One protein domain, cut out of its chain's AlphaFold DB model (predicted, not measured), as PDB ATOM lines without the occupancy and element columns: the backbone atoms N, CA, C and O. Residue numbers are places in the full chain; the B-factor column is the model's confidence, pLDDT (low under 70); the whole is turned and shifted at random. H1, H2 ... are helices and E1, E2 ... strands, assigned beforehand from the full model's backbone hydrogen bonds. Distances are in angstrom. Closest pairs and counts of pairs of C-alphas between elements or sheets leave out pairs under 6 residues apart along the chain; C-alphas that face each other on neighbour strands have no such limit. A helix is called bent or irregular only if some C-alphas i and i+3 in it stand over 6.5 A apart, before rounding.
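AT A GLANCE: This is residues 2 to 68 and 105 to 204 of the 204 residues of the protein "Hypothetical protein" of Amphiprora paludosa (UniProt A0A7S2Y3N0). This domain has little regular structure: long loops make the body, and from it residues 195 to 204, mostly the end of the long helix H4, stick out. Of 167 printed residues, 40 are in named elements, mostly helix: E1, E2, H1, H2, H3, H4. It is only just compact, close to loose, with radius of gyration of the C-alphas 18.2 A and spans of 50 by 45 by 31 A.

HOW THE PARTS SIT: E1, residues 4 to 6, and E2, residues 26 to 28, form an antiparallel hairpin; N 5 and O 27 are 2.9 A apart. The C-alphas of Val 26 and Pro 126, closest between E2 and H2, residues 126 to 129, are 5.7 A apart. H2 and H3, residues 132 to 135, meet only through their link. H1, residues 34 to 37, touches residues 182 to 187 alone of H4, residues 180 to 201; the closest C-alphas, Arg 36 and Ile 187, are 6.6 A apart. H4 has 15 of 18 O i to N i+4 pairs within hydrogen-bond range; H1, H2 and H3 are too short for any.

IN THESE COORDINATES: E1 begins at C-alpha 4 (-31.457, -30.557, -17.375). H4, 30.7 A long, ends at C-alpha 201 (-40.439, -6.994, -4.035); it is only just irregular, C-alphas 184 and 187 being 6.8 A apart, with a kink of 33 degrees near residue 187.

THE WHOLE: Residues 69 to 104 are not printed, a 27.7 A gap between C-alphas 68 and 105. Links E1 to E2 and H3 to H4 are long. pLDDT is under 70 in 57 residues, among them 2 to 18.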
ATOM      1  N   GLU A   2     -28.759 -27.535 -22.924       47.38
ATOM      2  CA  GLU A   2     -29.182 -28.604 -22.015       47.38
ATOM      3  C   GLU A   2     -29.963 -27.935 -20.878       47.38
ATOM      4  O   GLU A   2     -29.403 -27.129 -20.145       47.38
ATOM      5  N   THR A   3     -31.268 -28.196 -20.767       55.97
ATOM      6  CA  THR A   3     -32.160 -27.614 -19.737       55.97
ATOM      7  C   THR A   3     -32.287 -28.503 -18.494       55.97
ATOM      8  O   THR A   3     -33.140 -28.281 -17.630       55.97
ATOM      9  N   ILE A   4     -31.422 -29.511 -18.390       61.16
ATOM     10  CA  ILE A   4     -31.457 -30.557 -17.375       61.16
ATOM     11  C   ILE A   4     -30.146 -30.607 -16.582       61.16
ATOM     12  O   ILE A   4     -29.061 -30.492 -17.144       61.16
ATOM     13  N   HIS A   5     -30.252 -30.823 -15.273       61.19
ATOM     14  CA  HIS A   5     -29.119 -30.998 -14.365       61.19
ATOM     15  C   HIS A   5     -29.178 -32.362 -13.679       61.19
ATOM     16  O   HIS A   5     -30.268 -32.854 -13.374       61.19
ATOM     17  N   ASN A   6     -28.012 -32.956 -13.403       64.38
ATOM     18  CA  ASN A   6     -27.922 -34.179 -12.608       64.38
ATOM     19  C   ASN A   6     -28.405 -33.906 -11.181       64.38
ATOM     20  O   ASN A   6     -27.902 -33.013 -10.506       64.38
ATOM     21  N   ASP A   7     -29.365 -34.693 -10.716       60.16
ATOM     22  CA  ASP A   7     -29.808 -34.645  -9.330       60.16
ATOM     23  C   ASP A   7     -28.936 -35.592  -8.497       60.16
ATOM     24  O   ASP A   7     -29.109 -36.813  -8.533       60.16
ATOM     25  N   THR A   8     -27.933 -35.038  -7.813       57.66
ATOM     26  CA  THR A   8     -27.047 -35.796  -6.913       57.66
ATOM     27  C   THR A   8     -27.647 -35.999  -5.527       57.66
ATOM     28  O   THR A   8     -27.204 -36.889  -4.804       57.66
ATOM     29  N   ASP A   9     -28.656 -35.203  -5.167       51.97
ATOM     30  CA  ASP A   9     -29.142 -35.088  -3.790       51.97
ATOM     31  C   ASP A   9     -30.414 -35.906  -3.549       51.97
ATOM     32  O   ASP A   9     -30.816 -36.121  -2.402       51.97
ATOM     33  N   HIS A  10     -31.072 -36.386  -4.608       54.88
ATOM     34  CA  HIS A  10     -32.245 -37.246  -4.502       54.88
ATOM     35  C   HIS A  10     -31.983 -38.630  -5.087       54.88
ATOM     36  O   HIS A  10     -31.811 -38.827  -6.290       54.88
ATOM     37  N   VAL A  11     -32.006 -39.631  -4.204       55.75
ATOM     38  CA  VAL A  11     -32.002 -41.039  -4.599       55.75
ATOM     39  C   VAL A  11     -33.291 -41.312  -5.360       55.75
ATOM     40  O   VAL A  11     -34.375 -41.392  -4.781       55.75
ATOM     41  N   CYS A  12     -33.175 -41.487  -6.669       63.56
ATOM     42  CA  CYS A  12     -34.290 -41.931  -7.479       63.56
ATOM     43  C   CYS A  12     -34.684 -43.357  -7.128       63.56
ATOM     44  O   CYS A  12     -34.090 -44.339  -7.577       63.56
ATOM     45  N   MET A  13     -35.718 -43.471  -6.302       58.16
ATOM     46  CA  MET A  13     -36.286 -44.758  -5.952       58.16
ATOM     47  C   MET A  13     -37.159 -45.256  -7.102       58.16
ATOM     48  O   MET A  13     -38.319 -44.884  -7.249       58.16
ATOM     49  N   ALA A  14     -36.582 -46.115  -7.939       59.84
ATOM     50  CA  ALA A  14     -37.335 -46.887  -8.917       59.84
ATOM     51  C   ALA A  14     -38.120 -48.000  -8.211       59.84
ATOM     52  O   ALA A  14     -37.518 -48.940  -7.686       59.84
ATOM     53  N   THR A  15     -39.448 -47.970  -8.268       56.50
ATOM     54  CA  THR A  15     -40.291 -49.108  -7.877       56.50
ATOM     55  C   THR A  15     -40.378 -50.102  -9.042       56.50
ATOM     56  O   THR A  15     -41.399 -50.198  -9.715       56.50
ATOM     57  N   GLY A  16     -39.282 -50.800  -9.362       58.72
ATOM     58  CA  GLY A  16     -39.305 -51.840 -10.399       58.72
ATOM     59  C   GLY A  16     -37.939 -52.347 -10.867       58.72
ATOM     60  O   GLY A  16     -36.953 -51.607 -10.915       58.72
ATOM     61  N   SER A  17     -37.890 -53.628 -11.246       54.12
ATOM     62  CA  SER A  17     -36.733 -54.271 -11.879       54.12
ATOM     63  C   SER A  17     -36.734 -54.006 -13.391       54.12
ATOM     64  O   SER A  17     -37.327 -54.754 -14.169       54.12
ATOM     65  N   SER A  18     -36.090 -52.922 -13.821       63.81
ATOM     66  CA  SER A  18     -35.801 -52.689 -15.243       63.81
ATOM     67  C   SER A  18     -34.594 -53.515 -15.695       63.81
ATOM     68  O   SER A  18     -33.680 -53.759 -14.912       63.81
ATOM     69  N   LYS A  19     -34.576 -53.911 -16.975       70.62
ATOM     70  CA  LYS A  19     -33.432 -54.582 -17.623       70.62
ATOM     71  C   LYS A  19     -32.301 -53.620 -18.015       70.62
ATOM     72  O   LYS A  19     -31.258 -54.081 -18.468       70.62
ATOM     73  N   PHE A  20     -32.511 -52.310 -17.899       70.62
ATOM     74  CA  PHE A  20     -31.531 -51.300 -18.295       70.62
ATOM     75  C   PHE A  20     -30.641 -50.870 -17.124       70.62
ATOM     76  O   PHE A  20     -31.114 -50.851 -15.982       70.62
ATOM     77  N   PRO A  21     -29.372 -50.501 -17.389       72.31
ATOM     78  CA  PRO A  21     -28.513 -49.901 -16.376       72.31
ATOM     79  C   PRO A  21     -29.150 -48.609 -15.854       72.31
ATOM     80  O   PRO A  21     -29.655 -47.804 -16.634       72.31
ATOM     81  N   LYS A  22     -29.161 -48.447 -14.527       77.88
ATOM     82  CA  LYS A  22     -29.694 -47.254 -13.858       77.88
ATOM     83  C   LYS A  22     -28.653 -46.140 -13.878       77.88
ATOM     84  O   LYS A  22     -27.505 -46.364 -13.503       77.88
ATOM     85  N   GLU A  23     -29.084 -44.947 -14.250       82.94
ATOM     86  CA  GLU A  23     -28.311 -43.708 -14.233       82.94
ATOM     87  C   GLU A  23     -28.830 -42.760 -13.140       82.94
ATOM     88  O   GLU A  23     -29.953 -42.914 -12.650       82.94
ATOM     89  N   SER A  24     -28.030 -41.746 -12.786       82.69
ATOM     90  CA  SER A  24     -28.494 -40.619 -11.965       82.69
ATOM     91  C   SER A  24     -29.674 -39.937 -12.641       82.69
ATOM     92  O   SER A  24     -29.674 -39.784 -13.860       82.69
ATOM     93  N   CYS A  25     -30.676 -39.513 -11.882       82.19
ATOM     94  CA  CYS A  25     -31.784 -38.782 -12.476       82.19
ATOM     95  C   CYS A  25     -31.388 -37.388 -12.914       82.19
ATOM     96  O   CYS A  25     -30.430 -36.801 -12.408       82.19
ATOM     97  N   VAL A  26     -32.195 -36.850 -13.819       82.19
ATOM     98  CA  VAL A  26     -32.122 -35.449 -14.194       82.19
ATOM     99  C   VAL A  26     -33.389 -34.717 -13.784       82.19
ATOM    100  O   VAL A  26     -34.487 -35.279 -13.789       82.19
ATOM    101  N   ARG A  27     -33.217 -33.446 -13.434       78.81
ATOM    102  CA  ARG A  27     -34.302 -32.508 -13.149       78.81
ATOM    103  C   ARG A  27     -34.106 -31.221 -13.951       78.81
ATOM    104  O   ARG A  27     -32.966 -30.909 -14.305       78.81
ATOM    105  N   PRO A  28     -35.180 -30.463 -14.219       77.81
ATOM    106  CA  PRO A  28     -35.056 -29.112 -14.748       77.81
ATOM    107  C   PRO A  28     -34.137 -28.236 -13.893       77.81
ATOM    108  O   PRO A  28     -34.130 -28.367 -12.664       77.81
ATOM    109  N   PHE A  29     -33.395 -27.321 -14.521       77.44
ATOM    110  CA  PHE A  29     -32.645 -26.306 -13.779       77.44
ATOM    111  C   PHE A  29     -33.601 -25.427 -12.951       77.44
ATOM    112  O   PHE A  29     -34.522 -24.841 -13.521       77.44
ATOM    113  N   PRO A  30     -33.381 -25.268 -11.631       75.81
ATOM    114  CA  PRO A  30     -34.242 -24.435 -10.786       75.81
ATOM    115  C   PRO A  30     -34.250 -22.949 -11.167       75.81
ATOM    116  O   PRO A  30     -35.176 -22.230 -10.810       75.81
ATOM    117  N   SER A  31     -33.204 -22.484 -11.854       79.88
ATOM    118  CA  SER A  31     -33.057 -21.101 -12.317       79.88
ATOM    119  C   SER A  31     -33.779 -20.811 -13.631       79.88
ATOM    120  O   SER A  31     -33.777 -19.666 -14.071       79.88
ATOM    121  N   GLU A  32     -34.345 -21.828 -14.281       80.06
ATOM    122  CA  GLU A  32     -34.966 -21.705 -15.595       80.06
ATOM    123  C   GLU A  32     -36.492 -21.685 -15.490       80.06
ATOM    124  O   GLU A  32     -37.099 -22.387 -14.677       80.06
ATOM    125  N   THR A  33     -37.136 -20.876 -16.331       78.56
ATOM    126  CA  THR A  33     -38.601 -20.813 -16.358       78.56
ATOM    127  C   THR A  33     -39.184 -22.075 -16.988       78.56
ATOM    128  O   THR A  33     -38.586 -22.684 -17.876       78.56
ATOM    129  N   PHE A  34     -40.405 -22.443 -16.592       77.62
ATOM    130  CA  PHE A  34     -41.123 -23.561 -17.212       77.62
ATOM    131  C   PHE A  34     -41.239 -23.395 -18.735       77.62
ATOM    132  O   PHE A  34     -41.065 -24.358 -19.477       77.62
ATOM    133  N   LEU A  35     -41.487 -22.163 -19.195       76.81
ATOM    134  CA  LEU A  35     -41.604 -21.850 -20.617       76.81
ATOM    135  C   LEU A  35     -40.324 -22.209 -21.379       76.81
ATOM    136  O   LEU A  35     -40.416 -22.778 -22.456       76.81
ATOM    137  N   ARG A  36     -39.151 -21.946 -20.788       80.25
ATOM    138  CA  ARG A  36     -37.844 -22.254 -21.379       80.25
ATOM    139  C   ARG A  36     -37.461 -23.725 -21.258       80.25
ATOM    140  O   ARG A  36     -37.046 -24.331 -22.239       80.25
ATOM    141  N   VAL A  37     -37.657 -24.331 -20.084       80.31
ATOM    142  CA  VAL A  37     -37.343 -25.754 -19.843       80.31
ATOM    143  C   VAL A  37     -38.065 -26.669 -20.831       80.31
ATOM    144  O   VAL A  37     -37.487 -27.655 -21.285       80.31
ATOM    145  N   TYR A  38     -39.314 -26.341 -21.161       79.81
ATOM    146  CA  TYR A  38     -40.188 -27.171 -21.986       79.81
ATOM    147  C   TYR A  38     -40.436 -26.599 -23.396       79.81
ATOM    148  O   TYR A  38     -41.403 -26.986 -24.060       79.81
ATOM    149  N   ASN A  39     -39.558 -25.712 -23.885       85.19
ATOM    150  CA  ASN A  39     -39.573 -25.201 -25.265       85.19
ATOM    151  C   ASN A  39     -38.927 -26.190 -26.257       85.19
ATOM    152  O   ASN A  39     -37.984 -25.867 -26.975       85.19
ATOM    153  N   CYS A  40     -39.372 -27.442 -26.236       87.12
ATOM    154  CA  CYS A  40     -38.795 -28.527 -27.022       87.12
ATOM    155  C   CYS A  40     -39.912 -29.523 -27.340       87.12
ATOM    156  O   CYS A  40     -40.241 -30.413 -26.557       87.12
ATOM    157  N   GLU A  41     -40.547 -29.302 -28.487       87.25
ATOM    158  CA  GLU A  41     -41.758 -29.991 -28.925       87.25
ATOM    159  C   GLU A  41     -41.420 -31.132 -29.886       87.25
ATOM    160  O   GLU A  41     -40.637 -30.965 -30.819       87.25
ATOM    161  N   TYR A  42     -42.049 -32.295 -29.712       89.38
ATOM    162  CA  TYR A  42     -41.856 -33.447 -30.608       89.38
ATOM    163  C   TYR A  42     -42.436 -33.221 -32.010       89.38
ATOM    164  O   TYR A  42     -42.145 -33.968 -32.940       89.38
ATOM    165  N   ILE A  43     -43.287 -32.207 -32.166       88.81
ATOM    166  CA  ILE A  43     -43.864 -31.795 -33.441       88.81
ATOM    167  C   ILE A  43     -43.269 -30.435 -33.774       88.81
ATOM    168  O   ILE A  43     -43.436 -29.490 -33.006       88.81
ATOM    169  N   ARG A  44     -42.591 -30.343 -34.922       89.38
ATOM    170  CA  ARG A  44     -41.942 -29.104 -35.351       89.38
ATOM    171  C   ARG A  44     -42.964 -27.966 -35.500       89.38
ATOM    172  O   ARG A  44     -43.936 -28.157 -36.232       89.38
ATOM    173  N   PRO A  45     -42.748 -26.801 -34.861       86.75
ATOM    174  CA  PRO A  45     -43.532 -25.597 -35.123       86.75
ATOM    175  C   PRO A  45     -43.269 -25.033 -36.539       86.75
ATOM    176  O   PRO A  45     -42.123 -25.079 -37.000       86.75
ATOM    177  N   PRO A  46     -44.281 -24.471 -37.227       86.56
ATOM    178  CA  PRO A  46     -45.691 -24.470 -36.840       86.56
ATOM    179  C   PRO A  46     -46.294 -25.874 -36.978       86.56
ATOM    180  O   PRO A  46     -45.995 -26.605 -37.928       86.56
ATOM    181  N   LYS A  47     -47.143 -26.262 -36.024       81.88
ATOM    182  CA  LYS A  47     -47.753 -27.593 -36.021       81.88
ATOM    183  C   LYS A  47     -48.606 -27.799 -37.286       81.88
ATOM    184  O   LYS A  47     -49.316 -26.886 -37.712       81.88
ATOM    185  N   PRO A  48     -48.596 -29.009 -37.885       81.12
ATOM    186  CA  PRO A  48     -49.457 -29.319 -39.023       81.12
ATOM    187  C   PRO A  48     -50.944 -29.100 -38.710       81.12
ATOM    188  O   PRO A  48     -51.385 -29.351 -37.590       81.12
ATOM    189  N   GLU A  49     -51.738 -28.760 -39.730       73.00
ATOM    190  CA  GLU A  49     -53.175 -28.442 -39.623       73.00
ATOM    191  C   GLU A  49     -53.991 -29.472 -38.819       73.00
ATOM    192  O   GLU A  49     -54.849 -29.119 -38.015       73.00
ATOM    193  N   ARG A  50     -53.662 -30.766 -38.932       77.31
ATOM    194  CA  ARG A  50     -54.334 -31.840 -38.173       77.31
ATOM    195  C   ARG A  50     -54.234 -31.696 -36.645       77.31
ATOM    196  O   ARG A  50     -54.994 -32.343 -35.928       77.31
ATOM    197  N   PHE A  51     -53.305 -30.879 -36.148       72.25
ATOM    198  CA  PHE A  51     -53.126 -30.571 -34.730       72.25
ATOM    199  C   PHE A  51     -53.819 -29.279 -34.289       72.25
ATOM    200  O   PHE A  51     -53.844 -29.021 -33.088       72.25
ATOM    201  N   GLN A  52     -54.457 -28.521 -35.188       64.69
ATOM    202  CA  GLN A  52     -55.161 -27.276 -34.851       64.69
ATOM    203  C   GLN A  52     -56.189 -27.447 -33.722       64.69
ATOM    204  O   GLN A  52     -56.343 -26.566 -32.887       64.69
ATOM    205  N   ARG A  53     -56.831 -28.620 -33.601       59.19
ATOM    206  CA  ARG A  53     -57.757 -28.928 -32.488       59.19
ATOM    207  C   ARG A  53     -57.080 -29.066 -31.122       59.19
ATOM    208  O   ARG A  53     -57.728 -28.911 -30.092       59.19
ATOM    209  N   ALA A  54     -55.803 -29.434 -31.108       61.53
ATOM    210  CA  ALA A  54     -54.999 -29.528 -29.895       61.53
ATOM    211  C   ALA A  54     -54.322 -28.189 -29.549       61.53
ATOM    212  O   ALA A  54     -53.862 -28.022 -28.420       61.53
ATOM    213  N   MET A  55     -54.289 -27.241 -30.493       58.88
ATOM    214  CA  MET A  55     -53.755 -25.892 -30.316       58.88
ATOM    215  C   MET A  55     -54.790 -25.034 -29.586       58.88
ATOM    216  O   MET A  55     -55.696 -24.457 -30.177       58.88
ATOM    217  N   LYS A  56     -54.683 -25.006 -28.260       57.88
ATOM    218  CA  LYS A  56     -55.578 -24.243 -27.385       57.88
ATOM    219  C   LYS A  56     -55.065 -22.807 -27.277       57.88
ATOM    220  O   LYS A  56     -53.929 -22.603 -26.855       57.88
ATOM    221  N   GLN A  57     -55.893 -21.826 -27.630       50.28
ATOM    222  CA  GLN A  57     -55.591 -20.410 -27.405       50.28
ATOM    223  C   GLN A  57     -55.723 -20.055 -25.915       50.28
ATOM    224  O   GLN A  57     -56.686 -20.455 -25.257       50.28
ATOM    225  N   ILE A  58     -54.787 -19.262 -25.385       51.06
ATOM    226  CA  ILE A  58     -54.929 -18.622 -24.069       51.06
ATOM    227  C   ILE A  58     -55.538 -17.241 -24.305       51.06
ATOM    228  O   ILE A  58     -54.847 -16.321 -24.729       51.06
ATOM    229  N   TYR A  59     -56.837 -17.090 -24.036       43.25
ATOM    230  CA  TYR A  59     -57.548 -15.857 -24.387       43.25
ATOM    231  C   TYR A  59     -57.166 -14.665 -23.491       43.25
ATOM    232  O   TYR A  59     -57.113 -13.543 -23.979       43.25
ATOM    233  N   ARG A  60     -56.874 -14.881 -22.192       45.19
ATOM    234  CA  ARG A  60     -56.333 -13.852 -21.273       45.19
ATOM    235  C   ARG A  60     -55.541 -14.487 -20.113       45.19
ATOM    236  O   ARG A  60     -56.088 -15.359 -19.436       45.19
ATOM    237  N   PRO A  61     -54.308 -14.032 -19.816       46.69
ATOM    238  CA  PRO A  61     -53.490 -14.574 -18.723       46.69
ATOM    239  C   PRO A  61     -54.064 -14.291 -17.322       46.69
ATOM    240  O   PRO A  61     -53.810 -15.048 -16.392       46.69
ATOM    241  N   GLU A  62     -54.903 -13.261 -17.174       45.53
ATOM    242  CA  GLU A  62     -55.600 -12.910 -15.921       45.53
ATOM    243  C   GLU A  62     -56.540 -14.016 -15.404       45.53
ATOM    244  O   GLU A  62     -56.873 -14.046 -14.222       45.53
ATOM    245  N   PHE A  63     -56.961 -14.947 -16.265       42.59
ATOM    246  CA  PHE A  63     -57.803 -16.082 -15.878       42.59
ATOM    247  C   PHE A  63     -57.009 -17.278 -15.326       42.59
ATOM    248  O   PHE A  63     -57.598 -18.324 -15.054       42.59
ATOM    249  N   VAL A  64     -55.683 -17.157 -15.167       44.25
ATOM    250  CA  VAL A  64     -54.791 -18.272 -14.808       44.25
ATOM    251  C   VAL A  64     -53.880 -17.874 -13.648       44.25
ATOM    252  O   VAL A  64     -52.732 -17.492 -13.839       44.25
ATOM    253  N   LEU A  65     -54.391 -17.961 -12.419       42.38
ATOM    254  CA  LEU A  65     -53.630 -17.581 -11.218       42.38
ATOM    255  C   LEU A  65     -52.888 -18.755 -10.547       42.38
ATOM    256  O   LEU A  65     -52.104 -18.536  -9.631       42.38
ATOM    257  N   SER A  66     -53.096 -19.999 -10.988       34.62
ATOM    258  CA  SER A  66     -52.390 -21.181 -10.470       34.62
ATOM    259  C   SER A  66     -52.501 -22.348 -11.459       34.62
ATOM    260  O   SER A  66     -53.541 -22.543 -12.077       34.62
ATOM    261  N   HIS A  67     -51.416 -23.095 -11.644       38.34
ATOM    262  CA  HIS A  67     -51.199 -24.057 -12.736       38.34
ATOM    263  C   HIS A  67     -52.098 -25.320 -12.710       38.34
ATOM    264  O   HIS A  67     -52.690 -25.657 -11.689       38.34
ATOM    265  N   TYR A  68     -52.063 -26.056 -13.835       35.44
ATOM    266  CA  TYR A  68     -52.754 -27.306 -14.217       35.44
ATOM    267  C   TYR A  68     -54.210 -27.181 -14.666       35.44
ATOM    268  O   TYR A  68     -55.123 -27.654 -13.998       35.44
ATOM    269  N   TRP A 105     -68.948 -19.774 -37.236       49.69
ATOM    270  CA  TRP A 105     -68.354 -20.329 -36.010       49.69
ATOM    271  C   TRP A 105     -67.344 -19.442 -35.298       49.69
ATOM    272  O   TRP A 105     -67.141 -19.645 -34.108       49.69
ATOM    273  N   GLY A 106     -66.730 -18.465 -35.969       45.34
ATOM    274  CA  GLY A 106     -65.784 -17.546 -35.319       45.34
ATOM    275  C   GLY A 106     -64.623 -18.228 -34.575       45.34
ATOM    276  O   GLY A 106     -64.005 -17.593 -33.722       45.34
ATOM    277  N   ASP A 107     -64.336 -19.502 -34.865       47.59
ATOM    278  CA  ASP A 107     -63.212 -20.226 -34.280       47.59
ATOM    279  C   ASP A 107     -61.921 -19.616 -34.844       47.59
ATOM    280  O   ASP A 107     -61.621 -19.732 -36.034       47.59
ATOM    281  N   VAL A 108     -61.164 -18.926 -33.990       51.97
ATOM    282  CA  VAL A 108     -59.833 -18.420 -34.330       51.97
ATOM    283  C   VAL A 108     -58.830 -19.501 -33.948       51.97
ATOM    284  O   VAL A 108     -58.748 -19.907 -32.788       51.97
ATOM    285  N   PHE A 109     -58.083 -20.000 -34.930       57.34
ATOM    286  CA  PHE A 109     -56.960 -20.888 -34.667       57.34
ATOM    287  C   PHE A 109     -55.737 -20.065 -34.276       57.34
ATOM    288  O   PHE A 109     -55.501 -18.990 -34.821       57.34
ATOM    289  N   LEU A 110     -54.974 -20.582 -33.317       61.41
ATOM    290  CA  LEU A 110     -53.754 -19.952 -32.835       61.41
ATOM    291  C   LEU A 110     -52.702 -19.849 -33.948       61.41
ATOM    292  O   LEU A 110     -52.372 -20.861 -34.574       61.41
ATOM    293  N   ASP A 111     -52.122 -18.666 -34.123       67.31
ATOM    294  CA  ASP A 111     -50.956 -18.467 -34.984       67.31
ATOM    295  C   ASP A 111     -49.665 -18.699 -34.182       67.31
ATOM    296  O   ASP A 111     -49.136 -17.794 -33.548       67.31
ATOM    297  N   GLU A 112     -49.134 -19.927 -34.206       66.81
ATOM    298  CA  GLU A 112     -47.920 -20.305 -33.457       66.81
ATOM    299  C   GLU A 112     -46.660 -19.498 -33.808       66.81
ATOM    300  O   GLU A 112     -45.691 -19.553 -33.047       66.81
ATOM    301  N   LEU A 113     -46.649 -18.784 -34.939       71.81
ATOM    302  CA  LEU A 113     -45.514 -17.960 -35.357       71.81
ATOM    303  C   LEU A 113     -45.553 -16.556 -34.745       71.81
ATOM    304  O   LEU A 113     -44.501 -15.943 -34.564       71.81
ATOM    305  N   ASN A 114     -46.750 -16.048 -34.445       66.06
ATOM    306  CA  ASN A 114     -46.968 -14.662 -34.023       66.06
ATOM    307  C   ASN A 114     -47.623 -14.531 -32.637       66.06
ATOM    308  O   ASN A 114     -47.574 -13.453 -32.041       66.06
ATOM    309  N   GLU A 115     -48.231 -15.599 -32.125       63.78
ATOM    310  CA  GLU A 115     -48.979 -15.631 -30.872       63.78
ATOM    311  C   GLU A 115     -48.348 -16.588 -29.850       63.78
ATOM    312  O   GLU A 115     -47.652 -17.554 -30.173       63.78
ATOM    313  N   GLY A 116     -48.635 -16.341 -28.571       61.59
ATOM    314  CA  GLY A 116     -48.210 -17.222 -27.490       61.59
ATOM    315  C   GLY A 116     -48.943 -18.556 -27.528       61.59
ATOM    316  O   GLY A 116     -50.142 -18.618 -27.259       61.59
ATOM    317  N   SER A 117     -48.204 -19.630 -27.806       61.44
ATOM    318  CA  SER A 117     -48.725 -20.989 -27.762       61.44
ATOM    319  C   SER A 117     -48.370 -21.712 -26.476       61.44
ATOM    320  O   SER A 117     -47.265 -21.603 -25.942       61.44
ATOM    321  N   LEU A 118     -49.338 -22.470 -25.958       60.06
ATOM    322  CA  LEU A 118     -49.065 -23.401 -24.880       60.06
ATOM    323  C   LEU A 118     -48.349 -24.618 -25.474       60.06
ATOM    324  O   LEU A 118     -48.976 -25.430 -26.158       60.06
ATOM    325  N   SER A 119     -47.053 -24.754 -25.188       61.91
ATOM    326  CA  SER A 119     -46.323 -26.000 -25.441       61.91
ATOM    327  C   SER A 119     -46.999 -27.121 -24.645       61.91
ATOM    328  O   SER A 119     -47.138 -27.019 -23.418       61.91
ATOM    329  N   HIS A 120     -47.497 -28.163 -25.319       59.78
ATOM    330  CA  HIS A 120     -48.153 -29.270 -24.621       59.78
ATOM    331  C   HIS A 120     -47.082 -30.172 -24.027       59.78
ATOM    332  O   HIS A 120     -46.689 -31.183 -24.600       59.78
ATOM    333  N   THR A 121     -46.631 -29.798 -22.839       60.53
ATOM    334  CA  THR A 121     -45.577 -30.520 -22.151       60.53
ATOM    335  C   THR A 121     -46.132 -31.354 -21.003       60.53
ATOM    336  O   THR A 121     -46.948 -30.897 -20.197       60.53
ATOM    337  N   LYS A 122     -45.684 -32.606 -20.922       65.75
ATOM    338  CA  LYS A 122     -45.850 -33.432 -19.730       65.75
ATOM    339  C   LYS A 122     -44.608 -33.218 -18.874       65.75
ATOM    340  O   LYS A 122     -43.498 -33.480 -19.331       65.75
ATOM    341  N   SER A 123     -44.788 -32.783 -17.630       67.44
ATOM    342  CA  SER A 123     -43.683 -32.763 -16.673       67.44
ATOM    343  C   SER A 123     -43.140 -34.179 -16.490       67.44
ATOM    344  O   SER A 123     -43.907 -35.124 -16.294       67.44
ATOM    345  N   ILE A 124     -41.821 -34.306 -16.564       74.38
ATOM    346  CA  ILE A 124     -41.123 -35.577 -16.397       74.38
ATOM    347  C   ILE A 124     -40.742 -35.685 -14.931       74.38
ATOM    348  O   ILE A 124     -40.086 -34.795 -14.383       74.38
ATOM    349  N   VAL A 125     -41.162 -36.764 -14.282       80.69
ATOM    350  CA  VAL A 125     -40.728 -37.024 -12.908       80.69
ATOM    351  C   VAL A 125     -39.311 -37.604 -12.938       80.69
ATOM    352  O   VAL A 125     -39.018 -38.412 -13.818       80.69
ATOM    353  N   PRO A 126     -38.414 -37.257 -11.992       80.62
ATOM    354  CA  PRO A 126     -36.999 -37.630 -12.082       80.62
ATOM    355  C   PRO A 126     -36.765 -39.121 -12.351       80.62
ATOM    356  O   PRO A 126     -35.955 -39.477 -13.206       80.62
ATOM    357  N   HIS A 127     -37.535 -40.009 -11.716       81.56
ATOM    358  CA  HIS A 127     -37.396 -41.453 -11.908       81.56
ATOM    359  C   HIS A 127     -37.715 -41.935 -13.338       81.56
ATOM    360  O   HIS A 127     -37.236 -42.992 -13.734       81.56
ATOM    361  N   GLU A 128     -38.461 -41.190 -14.158       82.75
ATOM    362  CA  GLU A 128     -38.669 -41.529 -15.579       82.75
ATOM    363  C   GLU A 128     -37.369 -41.378 -16.402       82.75
ATOM    364  O   GLU A 128     -37.263 -41.918 -17.501       82.75
ATOM    365  N   THR A 129     -36.344 -40.704 -15.865       85.88
ATOM    366  CA  THR A 129     -35.097 -40.364 -16.579       85.88
ATOM    367  C   THR A 129     -33.919 -41.310 -16.310       85.88
ATOM    368  O   THR A 129     -32.864 -41.181 -16.938       85.88
ATOM    369  N   MET A 130     -34.082 -42.286 -15.408       86.38
ATOM    370  CA  MET A 130     -32.994 -43.172 -14.953       86.38
ATOM    371  C   MET A 130     -32.436 -44.101 -16.032       86.38
ATOM    372  O   MET A 130     -31.391 -44.703 -15.827       86.38
ATOM    373  N   TYR A 131     -33.152 -44.282 -17.138       88.19
ATOM    374  CA  TYR A 131     -32.746 -45.176 -18.226       88.19
ATOM    375  C   TYR A 131     -32.496 -44.404 -19.524       88.19
ATOM    376  O   TYR A 131     -32.526 -44.988 -20.610       88.19
ATOM    377  N   ARG A 132     -32.314 -43.081 -19.438       89.06
ATOM    378  CA  ARG A 132     -32.291 -42.198 -20.607       89.06
ATOM    379  C   ARG A 132     -31.238 -42.603 -21.631       89.06
ATOM    380  O   ARG A 132     -31.597 -42.679 -22.792       89.06
ATOM    381  N   SER A 133     -30.006 -42.962 -21.273       88.50
ATOM    382  CA  SER A 133     -28.996 -43.351 -22.269       88.50
ATOM    383  C   SER A 133     -29.351 -44.656 -22.981       88.50
ATOM    384  O   SER A 133     -28.925 -44.894 -24.110       88.50
ATOM    385  N   SER A 134     -30.163 -45.510 -22.353       89.50
ATOM    386  CA  SER A 134     -30.651 -46.741 -22.979       89.50
ATOM    387  C   SER A 134     -31.869 -46.516 -23.880       89.50
ATOM    388  O   SER A 134     -32.027 -47.238 -24.866       89.50
ATOM    389  N   ILE A 135     -32.716 -45.537 -23.547       91.62
ATOM    390  CA  ILE A 135     -34.009 -45.271 -24.197       91.62
ATOM    391  C   ILE A 135     -33.901 -44.176 -25.264       91.62
ATOM    392  O   ILE A 135     -34.461 -44.314 -26.349       91.62
ATOM    393  N   CYS A 136     -33.183 -43.102 -24.963       91.81
ATOM    394  CA  CYS A 136     -33.017 -41.898 -25.768       91.81
ATOM    395  C   CYS A 136     -31.821 -42.024 -26.701       91.81
ATOM    396  O   CYS A 136     -30.786 -41.385 -26.529       91.81
ATOM    397  N   LYS A 137     -31.967 -42.915 -27.674       94.06
ATOM    398  CA  LYS A 137     -30.973 -43.155 -28.712       94.06
ATOM    399  C   LYS A 137     -31.658 -43.527 -30.014       94.06
ATOM    400  O   LYS A 137     -32.809 -43.979 -30.010       94.06
ATOM    401  N   LEU A 138     -30.907 -43.395 -31.100       95.00
ATOM    402  CA  LEU A 138     -31.347 -43.755 -32.437       95.00
ATOM    403  C   LEU A 138     -31.884 -45.200 -32.474       95.00
ATOM    404  O   LEU A 138     -31.312 -46.104 -31.862       95.00
ATOM    405  N   GLU A 139     -33.016 -45.387 -33.148       94.06
ATOM    406  CA  GLU A 139     -33.734 -46.657 -33.342       94.06
ATOM    407  C   GLU A 139     -34.185 -47.381 -32.064       94.06
ATOM    408  O   GLU A 139     -34.633 -48.533 -32.106       94.06
ATOM    409  N   SER A 140     -34.138 -46.720 -30.905       93.56
ATOM    410  CA  SER A 140     -34.728 -47.290 -29.697       93.56
ATOM    411  C   SER A 140     -36.233 -47.509 -29.885       93.56
ATOM    412  O   SER A 140     -36.970 -46.635 -30.344       93.56
ATOM    413  N   LYS A 141     -36.698 -48.706 -29.504       91.81
ATOM    414  CA  LYS A 141     -38.117 -49.096 -29.553       91.81
ATOM    415  C   LYS A 141     -38.963 -48.411 -28.477       91.81
ATOM    416  O   LYS A 141     -40.184 -48.519 -28.509       91.81
ATOM    417  N   GLN A 142     -38.320 -47.790 -27.493       90.62
ATOM    418  CA  GLN A 142     -38.980 -47.130 -26.376       90.62
ATOM    419  C   GLN A 142     -38.981 -45.623 -26.609       90.62
ATOM    420  O   GLN A 142     -37.958 -45.061 -26.993       90.62
ATOM    421  N   ALA A 143     -40.119 -44.973 -26.365       88.56
ATOM    422  CA  ALA A 143     -40.222 -43.526 -26.479       88.56
ATOM    423  C   ALA A 143     -39.258 -42.858 -25.492       88.56
ATOM    424  O   ALA A 143     -39.270 -43.171 -24.300       88.56
ATOM    425  N   CYS A 144     -38.417 -41.959 -25.999       90.12
ATOM    426  CA  CYS A 144     -37.565 -41.153 -25.142       90.12
ATOM    427  C   CYS A 144     -38.432 -40.155 -24.363       90.12
ATOM    428  O   CYS A 144     -39.189 -39.422 -24.995       90.12
ATOM    429  N   PRO A 145     -38.361 -40.120 -23.019       87.00
ATOM    430  CA  PRO A 145     -39.115 -39.140 -22.244       87.00
ATOM    431  C   PRO A 145     -38.520 -37.734 -22.372       87.00
ATOM    432  O   PRO A 145     -39.253 -36.760 -22.255       87.00
ATOM    433  N   LEU A 146     -37.208 -37.629 -22.609       88.25
ATOM    434  CA  LEU A 146     -36.477 -36.367 -22.685       88.25
ATOM    435  C   LEU A 146     -36.481 -35.787 -24.100       88.25
ATOM    436  O   LEU A 146     -36.436 -36.508 -25.096       88.25
ATOM    437  N   GLY A 147     -36.461 -34.465 -24.165       89.44
ATOM    438  CA  GLY A 147     -36.314 -33.733 -25.404       89.44
ATOM    439  C   GLY A 147     -34.849 -33.412 -25.714       89.44
ATOM    440  O   GLY A 147     -34.143 -32.844 -24.884       89.44
ATOM    441  N   PHE A 148     -34.407 -33.775 -26.913       92.50
ATOM    442  CA  PHE A 148     -33.103 -33.479 -27.494       92.50
ATOM    443  C   PHE A 148     -33.333 -32.637 -28.745       92.50
ATOM    444  O   PHE A 148     -33.947 -33.099 -29.711       92.50
ATOM    445  N   VAL A 149     -32.869 -31.390 -28.702       93.62
ATOM    446  CA  VAL A 149     -33.139 -30.398 -29.745       93.62
ATOM    447  C   VAL A 149     -32.497 -30.817 -31.062       93.62
ATOM    448  O   VAL A 149     -31.286 -31.007 -31.137       93.62
ATOM    449  N   CYS A 150     -33.319 -30.943 -32.097       95.56
ATOM    450  CA  CYS A 150     -32.881 -31.050 -33.476       95.56
ATOM    451  C   CYS A 150     -32.539 -29.655 -34.022       95.56
ATOM    452  O   CYS A 150     -33.264 -28.698 -33.729       95.56
ATOM    453  N   PRO A 151     -31.485 -29.521 -34.843       94.62
ATOM    454  CA  PRO A 151     -31.226 -28.282 -35.560       94.62
ATOM    455  C   PRO A 151     -32.342 -27.998 -36.576       94.62
ATOM    456  O   PRO A 151     -33.045 -28.900 -37.042       94.62
ATOM    457  N   ASP A 152     -32.489 -26.731 -36.966       91.94
ATOM    458  CA  ASP A 152     -33.507 -26.317 -37.942       91.94
ATOM    459  C   ASP A 152     -33.308 -26.952 -39.328       91.94
ATOM    460  O   ASP A 152     -34.279 -27.091 -40.088       91.94
ATOM    461  N   SER A 153     -32.072 -27.366 -39.631       93.44
ATOM    462  CA  SER A 153     -31.679 -28.135 -40.815       93.44
ATOM    463  C   SER A 153     -32.303 -29.534 -40.844       93.44
ATOM    464  O   SER A 153     -32.581 -30.050 -41.930       93.44
ATOM    465  N   THR A 154     -32.600 -30.141 -39.687       94.62
ATOM    466  CA  THR A 154     -33.221 -31.467 -39.619       94.62
ATOM    467  C   THR A 154     -34.653 -31.406 -40.144       94.62
ATOM    468  O   THR A 154     -35.553 -30.788 -39.557       94.62
ATOM    469  N   ALA A 155     -34.888 -32.097 -41.260       92.44
ATOM    470  CA  ALA A 155     -36.207 -32.206 -41.865       92.44
ATOM    471  C   ALA A 155     -37.179 -32.943 -40.930       92.44
ATOM    472  O   ALA A 155     -36.959 -34.091 -40.540       92.44
ATOM    473  N   PHE A 156     -38.292 -32.289 -40.598       92.69
ATOM    474  CA  PHE A 156     -39.352 -32.904 -39.809       92.69
ATOM    475  C   PHE A 156     -40.189 -33.845 -40.679       92.69
ATOM    476  O   PHE A 156     -40.684 -33.457 -41.738       92.69
ATOM    477  N   ILE A 157     -40.388 -35.078 -40.209       92.81
ATOM    478  CA  ILE A 157     -41.216 -36.078 -40.889       92.81
ATOM    479  C   ILE A 157     -42.349 -36.494 -39.952       92.81
ATOM    480  O   ILE A 157     -42.166 -37.293 -39.033       92.81
ATOM    481  N   ASP A 158     -43.554 -36.008 -40.235       88.00
ATOM    482  CA  ASP A 158     -44.733 -36.179 -39.378       88.00
ATOM    483  C   ASP A 158     -45.117 -37.649 -39.116       88.00
ATOM    484  O   ASP A 158     -45.668 -37.987 -38.078       88.00
ATOM    485  N   LYS A 159     -44.779 -38.591 -40.000       90.31
ATOM    486  CA  LYS A 159     -45.041 -40.026 -39.751       90.31
ATOM    487  C   LYS A 159     -44.052 -40.674 -38.777       90.31
ATOM    488  O   LYS A 159     -44.256 -41.813 -38.359       90.31
ATOM    489  N   LEU A 160     -42.959 -39.982 -38.472       91.75
ATOM    490  CA  LEU A 160     -41.822 -40.516 -37.735       91.75
ATOM    491  C   LEU A 160     -41.579 -39.805 -36.400       91.75
ATOM    492  O   LEU A 160     -40.795 -40.320 -35.618       91.75
ATOM    493  N   HIS A 161     -42.283 -38.708 -36.092       88.12
ATOM    494  CA  HIS A 161     -42.106 -37.925 -34.854       88.12
ATOM    495  C   HIS A 161     -42.301 -38.712 -33.543       88.12
ATOM    496  O   HIS A 161     -41.807 -38.307 -32.500       88.12
ATOM    497  N   GLN A 162     -42.990 -39.858 -33.584       88.06
ATOM    498  CA  GLN A 162     -43.158 -40.758 -32.430       88.06
ATOM    499  C   GLN A 162     -42.057 -41.826 -32.321       88.06
ATOM    500  O   GLN A 162     -42.099 -42.673 -31.431       88.06
ATOM    501  N   LYS A 163     -41.107 -41.842 -33.259       91.62
ATOM    502  CA  LYS A 163     -40.000 -42.796 -33.319       91.62
ATOM    503  C   LYS A 163     -38.686 -42.064 -33.076       91.62
ATOM    504  O   LYS A 163     -38.498 -40.936 -33.518       91.62
ATOM    505  N   ASN A 164     -37.734 -42.756 -32.463       93.06
ATOM    506  CA  ASN A 164     -36.406 -42.210 -32.211       93.06
ATOM    507  C   ASN A 164     -35.516 -42.335 -33.461       93.06
ATOM    508  O   ASN A 164     -34.606 -43.156 -33.483       93.06
ATOM    509  N   VAL A 165     -35.823 -41.601 -34.532       96.06
ATOM    510  CA  VAL A 165     -35.147 -41.757 -35.841       96.06
ATOM    511  C   VAL A 165     -34.469 -40.496 -36.363       96.06
ATOM    512  O   VAL A 165     -33.798 -40.564 -37.388       96.06
ATOM    513  N   PHE A 166     -34.654 -39.353 -35.704       96.25
ATOM    514  CA  PHE A 166     -34.036 -38.110 -36.150       96.25
ATOM    515  C   PHE A 166     -32.612 -37.996 -35.621       96.25
ATOM    516  O   PHE A 166     -32.296 -38.432 -34.507       96.25
ATOM    517  N   THR A 167     -31.769 -37.394 -36.449       96.00
ATOM    518  CA  THR A 167     -30.400 -37.045 -36.103       96.00
ATOM    519  C   THR A 167     -30.116 -35.596 -36.462       96.00
ATOM    520  O   THR A 167     -30.721 -35.045 -37.389       96.00
ATOM    521  N   ASP A 168     -29.197 -34.992 -35.721       93.38
ATOM    522  CA  ASP A 168     -28.591 -33.714 -36.080       93.38
ATOM    523  C   ASP A 168     -27.545 -33.877 -37.201       93.38
ATOM    524  O   ASP A 168     -27.325 -34.979 -37.722       93.38
ATOM    525  N   ASP A 169     -26.904 -32.767 -37.569       92.12
ATOM    526  CA  ASP A 169     -25.880 -32.715 -38.618       92.12
ATOM    527  C   ASP A 169     -24.611 -33.527 -38.260       92.12
ATOM    528  O   ASP A 169     -23.883 -33.959 -39.154       92.12
ATOM    529  N   ASP A 170     -24.379 -33.801 -36.969       93.50
ATOM    530  CA  ASP A 170     -23.288 -34.645 -36.462       93.50
ATOM    531  C   ASP A 170     -23.671 -36.139 -36.399       93.50
ATOM    532  O   ASP A 170     -22.862 -36.982 -35.999       93.50
ATOM    533  N   GLY A 171     -24.915 -36.492 -36.739       92.62
ATOM    534  CA  GLY A 171     -25.446 -37.848 -36.607       92.62
ATOM    535  C   GLY A 171     -25.847 -38.233 -35.175       92.62
ATOM    536  O   GLY A 171     -26.094 -39.411 -34.902       92.62
ATOM    537  N   LYS A 172     -25.923 -37.279 -34.242       93.81
ATOM    538  CA  LYS A 172     -26.386 -37.515 -32.869       93.81
ATOM    539  C   LYS A 172     -27.906 -37.529 -32.823       93.81
ATOM    540  O   LYS A 172     -28.582 -36.839 -33.577       93.81
ATOM    541  N   PHE A 173     -28.447 -38.326 -31.907       95.06
ATOM    542  CA  PHE A 173     -29.886 -38.444 -31.704       95.06
ATOM    543  C   PHE A 173     -30.513 -37.108 -31.289       95.06
ATOM    544  O   PHE A 173     -30.057 -36.470 -30.341       95.06
ATOM    545  N   CYS A 174     -31.609 -36.752 -31.952       95.56
ATOM    546  CA  CYS A 174     -32.481 -35.649 -31.575       95.56
ATOM    547  C   CYS A 174     -33.950 -36.075 -31.758       95.56
ATOM    548  O   CYS A 174     -34.239 -37.069 -32.427       95.56
ATOM    549  N   ASN A 175     -34.898 -35.385 -31.126       94.62
ATOM    550  CA  ASN A 175     -36.320 -35.755 -31.194       94.62
ATOM    551  C   ASN A 175     -37.308 -34.600 -30.984       94.62
ATOM    552  O   ASN A 175     -38.512 -34.853 -30.976       94.62
ATOM    553  N   CYS A 176     -36.839 -33.367 -30.808       92.88
ATOM    554  CA  CYS A 176     -37.717 -32.218 -30.622       92.88
ATOM    555  C   CYS A 176     -37.228 -30.989 -31.387       92.88
ATOM    556  O   CYS A 176     -36.072 -30.913 -31.794       92.88
ATOM    557  N   TRP A 177     -38.099 -29.997 -31.526       92.75
ATOM    558  CA  TRP A 177     -37.808 -28.712 -32.146       92.75
ATOM    559  C   TRP A 177     -38.215 -27.577 -31.215       92.75
ATOM    560  O   TRP A 177     -39.189 -27.679 -30.465       92.75
ATOM    561  N   VAL A 178     -37.454 -26.492 -31.279       91.44
ATOM    562  CA  VAL A 178     -37.688 -25.278 -30.497       91.44
ATOM    563  C   VAL A 178     -38.748 -24.429 -31.192       91.44
ATOM    564  O   VAL A 178     -38.757 -24.315 -32.418       91.44
ATOM    565  N   ASN A 179     -39.648 -23.817 -30.420       87.88
ATOM    566  CA  ASN A 179     -40.468 -22.730 -30.937       87.88
ATOM    567  C   ASN A 179     -39.684 -21.418 -30.796       87.88
ATOM    568  O   ASN A 179     -39.549 -20.882 -29.695       87.88
ATOM    569  N   HIS A 180     -39.190 -20.897 -31.920       89.06
ATOM    570  CA  HIS A 180     -38.414 -19.653 -31.967       89.06
ATOM    571  C   HIS A 180     -39.215 -18.423 -31.533       89.06
ATOM    572  O   HIS A 180     -38.659 -17.519 -30.925       89.06
ATOM    573  N   HIS A 181     -40.538 -18.392 -31.720       82.38
ATOM    574  CA  HIS A 181     -41.342 -17.298 -31.167       82.38
ATOM    575  C   HIS A 181     -41.318 -17.311 -29.628       82.38
ATOM    576  O   HIS A 181     -41.194 -16.264 -28.986       82.38
ATOM    577  N   LEU A 182     -41.374 -18.500 -29.013       82.06
ATOM    578  CA  LEU A 182     -41.205 -18.625 -27.565       82.06
ATOM    579  C   LEU A 182     -39.786 -18.231 -27.140       82.06
ATOM    580  O   LEU A 182     -39.653 -17.405 -26.238       82.06
ATOM    581  N   GLU A 183     -38.764 -18.783 -27.802       87.38
ATOM    582  CA  GLU A 183     -37.347 -18.600 -27.450       87.38
ATOM    583  C   GLU A 183     -36.886 -17.153 -27.614       87.38
ATOM    584  O   GLU A 183     -36.329 -16.566 -26.690       87.38
ATOM    585  N   ASP A 184     -37.181 -16.551 -28.763       90.38
ATOM    586  CA  ASP A 184     -36.612 -15.265 -29.154       90.38
ATOM    587  C   ASP A 184     -37.476 -14.085 -28.702       90.38
ATOM    588  O   ASP A 184     -36.982 -12.965 -28.561       90.38
ATOM    589  N   THR A 185     -38.780 -14.303 -28.476       84.12
ATOM    590  CA  THR A 185     -39.725 -13.212 -28.188       84.12
ATOM    591  C   THR A 185     -40.345 -13.296 -26.801       84.12
ATOM    592  O   THR A 185     -40.308 -12.310 -26.061       84.12
ATOM    593  N   LEU A 186     -40.969 -14.417 -26.436       81.19
ATOM    594  CA  LEU A 186     -41.790 -14.472 -25.219       81.19
ATOM    595  C   LEU A 186     -40.979 -14.744 -23.953       81.19
ATOM    596  O   LEU A 186     -41.222 -14.096 -22.935       81.19
ATOM    597  N   ILE A 187     -40.004 -15.652 -24.013       81.81
ATOM    598  CA  ILE A 187     -39.120 -15.971 -22.888       81.81
ATOM    599  C   ILE A 187     -38.340 -14.728 -22.426       81.81
ATOM    600  O   ILE A 187     -38.437 -14.397 -21.241       81.81
ATOM    601  N   PRO A 188     -37.672 -13.948 -23.305       89.38
ATOM    602  CA  PRO A 188     -36.960 -12.741 -22.884       89.38
ATOM    603  C   PRO A 188     -37.877 -11.693 -22.245       89.38
ATOM    604  O   PRO A 188     -37.503 -11.054 -21.260       89.38
ATOM    605  N   LYS A 189     -39.102 -11.528 -22.769       83.56
ATOM    606  CA  LYS A 189     -40.107 -10.624 -22.185       83.56
ATOM    607  C   LYS A 189     -40.518 -11.084 -20.788       83.56
ATOM    608  O   LYS A 189     -40.546 -10.268 -19.872       83.56
ATOM    609  N   LEU A 190     -40.792 -12.377 -20.614       80.44
ATOM    610  CA  LEU A 190     -41.146 -12.950 -19.317       80.44
ATOM    611  C   LEU A 190     -40.019 -12.758 -18.295       80.44
ATOM    612  O   LEU A 190     -40.267 -12.275 -17.193       80.44
ATOM    613  N   GLU A 191     -38.780 -13.089 -18.656       83.19
ATOM    614  CA  GLU A 191     -37.626 -12.931 -17.767       83.19
ATOM    615  C   GLU A 191     -37.384 -11.466 -17.379       83.19
ATOM    616  O   GLU A 191     -37.031 -11.178 -16.233       83.19
ATOM    617  N   ALA A 192     -37.589 -10.526 -18.309       86.06
ATOM    618  CA  ALA A 192     -37.489  -9.099 -18.024       86.06
ATOM    619  C   ALA A 192     -38.551  -8.638 -17.011       86.06
ATOM    620  O   ALA A 192     -38.224  -7.899 -16.082       86.06
ATOM    621  N   GLU A 193     -39.800  -9.091 -17.150       81.94
ATOM    622  CA  GLU A 193     -40.877  -8.768 -16.205       81.94
ATOM    623  C   GLU A 193     -40.664  -9.415 -14.827       81.94
ATOM    624  O   GLU A 193     -40.846  -8.755 -13.804       81.94
ATOM    625  N   LEU A 194     -40.192 -10.665 -14.772       77.31
ATOM    626  CA  LEU A 194     -39.842 -11.320 -13.505       77.31
ATOM    627  C   LEU A 194     -38.738 -10.558 -12.761       77.31
ATOM    628  O   LEU A 194     -38.874 -10.295 -11.568       77.31
ATOM    629  N   LYS A 195     -37.688 -10.113 -13.466       85.69
ATOM    630  CA  LYS A 195     -36.614  -9.296 -12.874       85.69
ATOM    631  C   LYS A 195     -37.127  -7.968 -12.318       85.69
ATOM    632  O   LYS A 195     -36.672  -7.541 -11.258       85.69
ATOM    633  N   LYS A 196     -38.063  -7.308 -13.012       81.69
ATOM    634  CA  LYS A 196     -38.698  -6.076 -12.514       81.69
ATOM    635  C   LYS A 196     -39.483  -6.341 -11.231       81.69
ATOM    636  O   LYS A 196     -39.312  -5.609 -10.262       81.69
ATOM    637  N   ASN A 197     -40.291  -7.398 -11.204       75.62
ATOM    638  CA  ASN A 197     -41.096  -7.751 -10.033       75.62
ATOM    639  C   ASN A 197     -40.235  -8.157  -8.829       75.62
ATOM    640  O   ASN A 197     -40.546  -7.769  -7.705       75.62
ATOM    641  N   ASP A 198     -39.123  -8.857  -9.055       75.00
ATOM    642  CA  ASP A 198     -38.140  -9.181  -8.014       75.00
ATOM    643  C   ASP A 198     -37.423  -7.941  -7.468       75.00
ATOM    644  O   ASP A 198     -37.097  -7.873  -6.283       75.00
ATOM    645  N   ALA A 199     -37.153  -6.948  -8.318       70.06
ATOM    646  CA  ALA A 199     -36.584  -5.680  -7.875       70.06
ATOM    647  C   ALA A 199     -37.589  -4.887  -7.028       70.06
ATOM    648  O   ALA A 199     -37.214  -4.341  -5.992       70.06
ATOM    649  N   ILE A 200     -38.865  -4.882  -7.429       64.88
ATOM    650  CA  ILE A 200     -39.953  -4.233  -6.690       64.88
ATOM    651  C   ILE A 200     -40.151  -4.908  -5.328       64.88
ATOM    652  O   ILE A 200     -40.175  -4.220  -4.310       64.88
ATOM    653  N   SER A 201     -40.217  -6.241  -5.278       59.41
ATOM    654  CA  SER A 201     -40.439  -6.994  -4.035       59.41
ATOM    655  C   SER A 201     -39.295  -6.879  -3.023       59.41
ATOM    656  O   SER A 201     -39.535  -7.023  -1.833       59.41
ATOM    657  N   LYS A 202     -38.069  -6.583  -3.475       63.75
ATOM    658  CA  LYS A 202     -36.901  -6.317  -2.612       63.75
ATOM    659  C   LYS A 202     -36.771  -4.857  -2.168       63.75
ATOM    660  O   LYS A 202     -35.919  -4.555  -1.337       63.75
ATOM    661  N   SER A 203     -37.552  -3.956  -2.761       55.88
ATOM    662  CA  SER A 203     -37.563  -2.519  -2.443       55.88
ATOM    663  C   SER A 203     -38.704  -2.098  -1.506       55.88
ATOM    664  O   SER A 203     -38.788  -0.923  -1.148       55.88
ATOM    665  N   VAL A 204     -39.552  -3.054  -1.114       49.22
ATOM    666  CA  VAL A 204     -40.596  -2.942  -0.081       49.22
ATOM    667  C   VAL A 204     -40.110  -3.646   1.180       49.22
ATOM    668  O   VAL A 204     -40.355  -3.098   2.277       49.22
TER     669      VAL A 204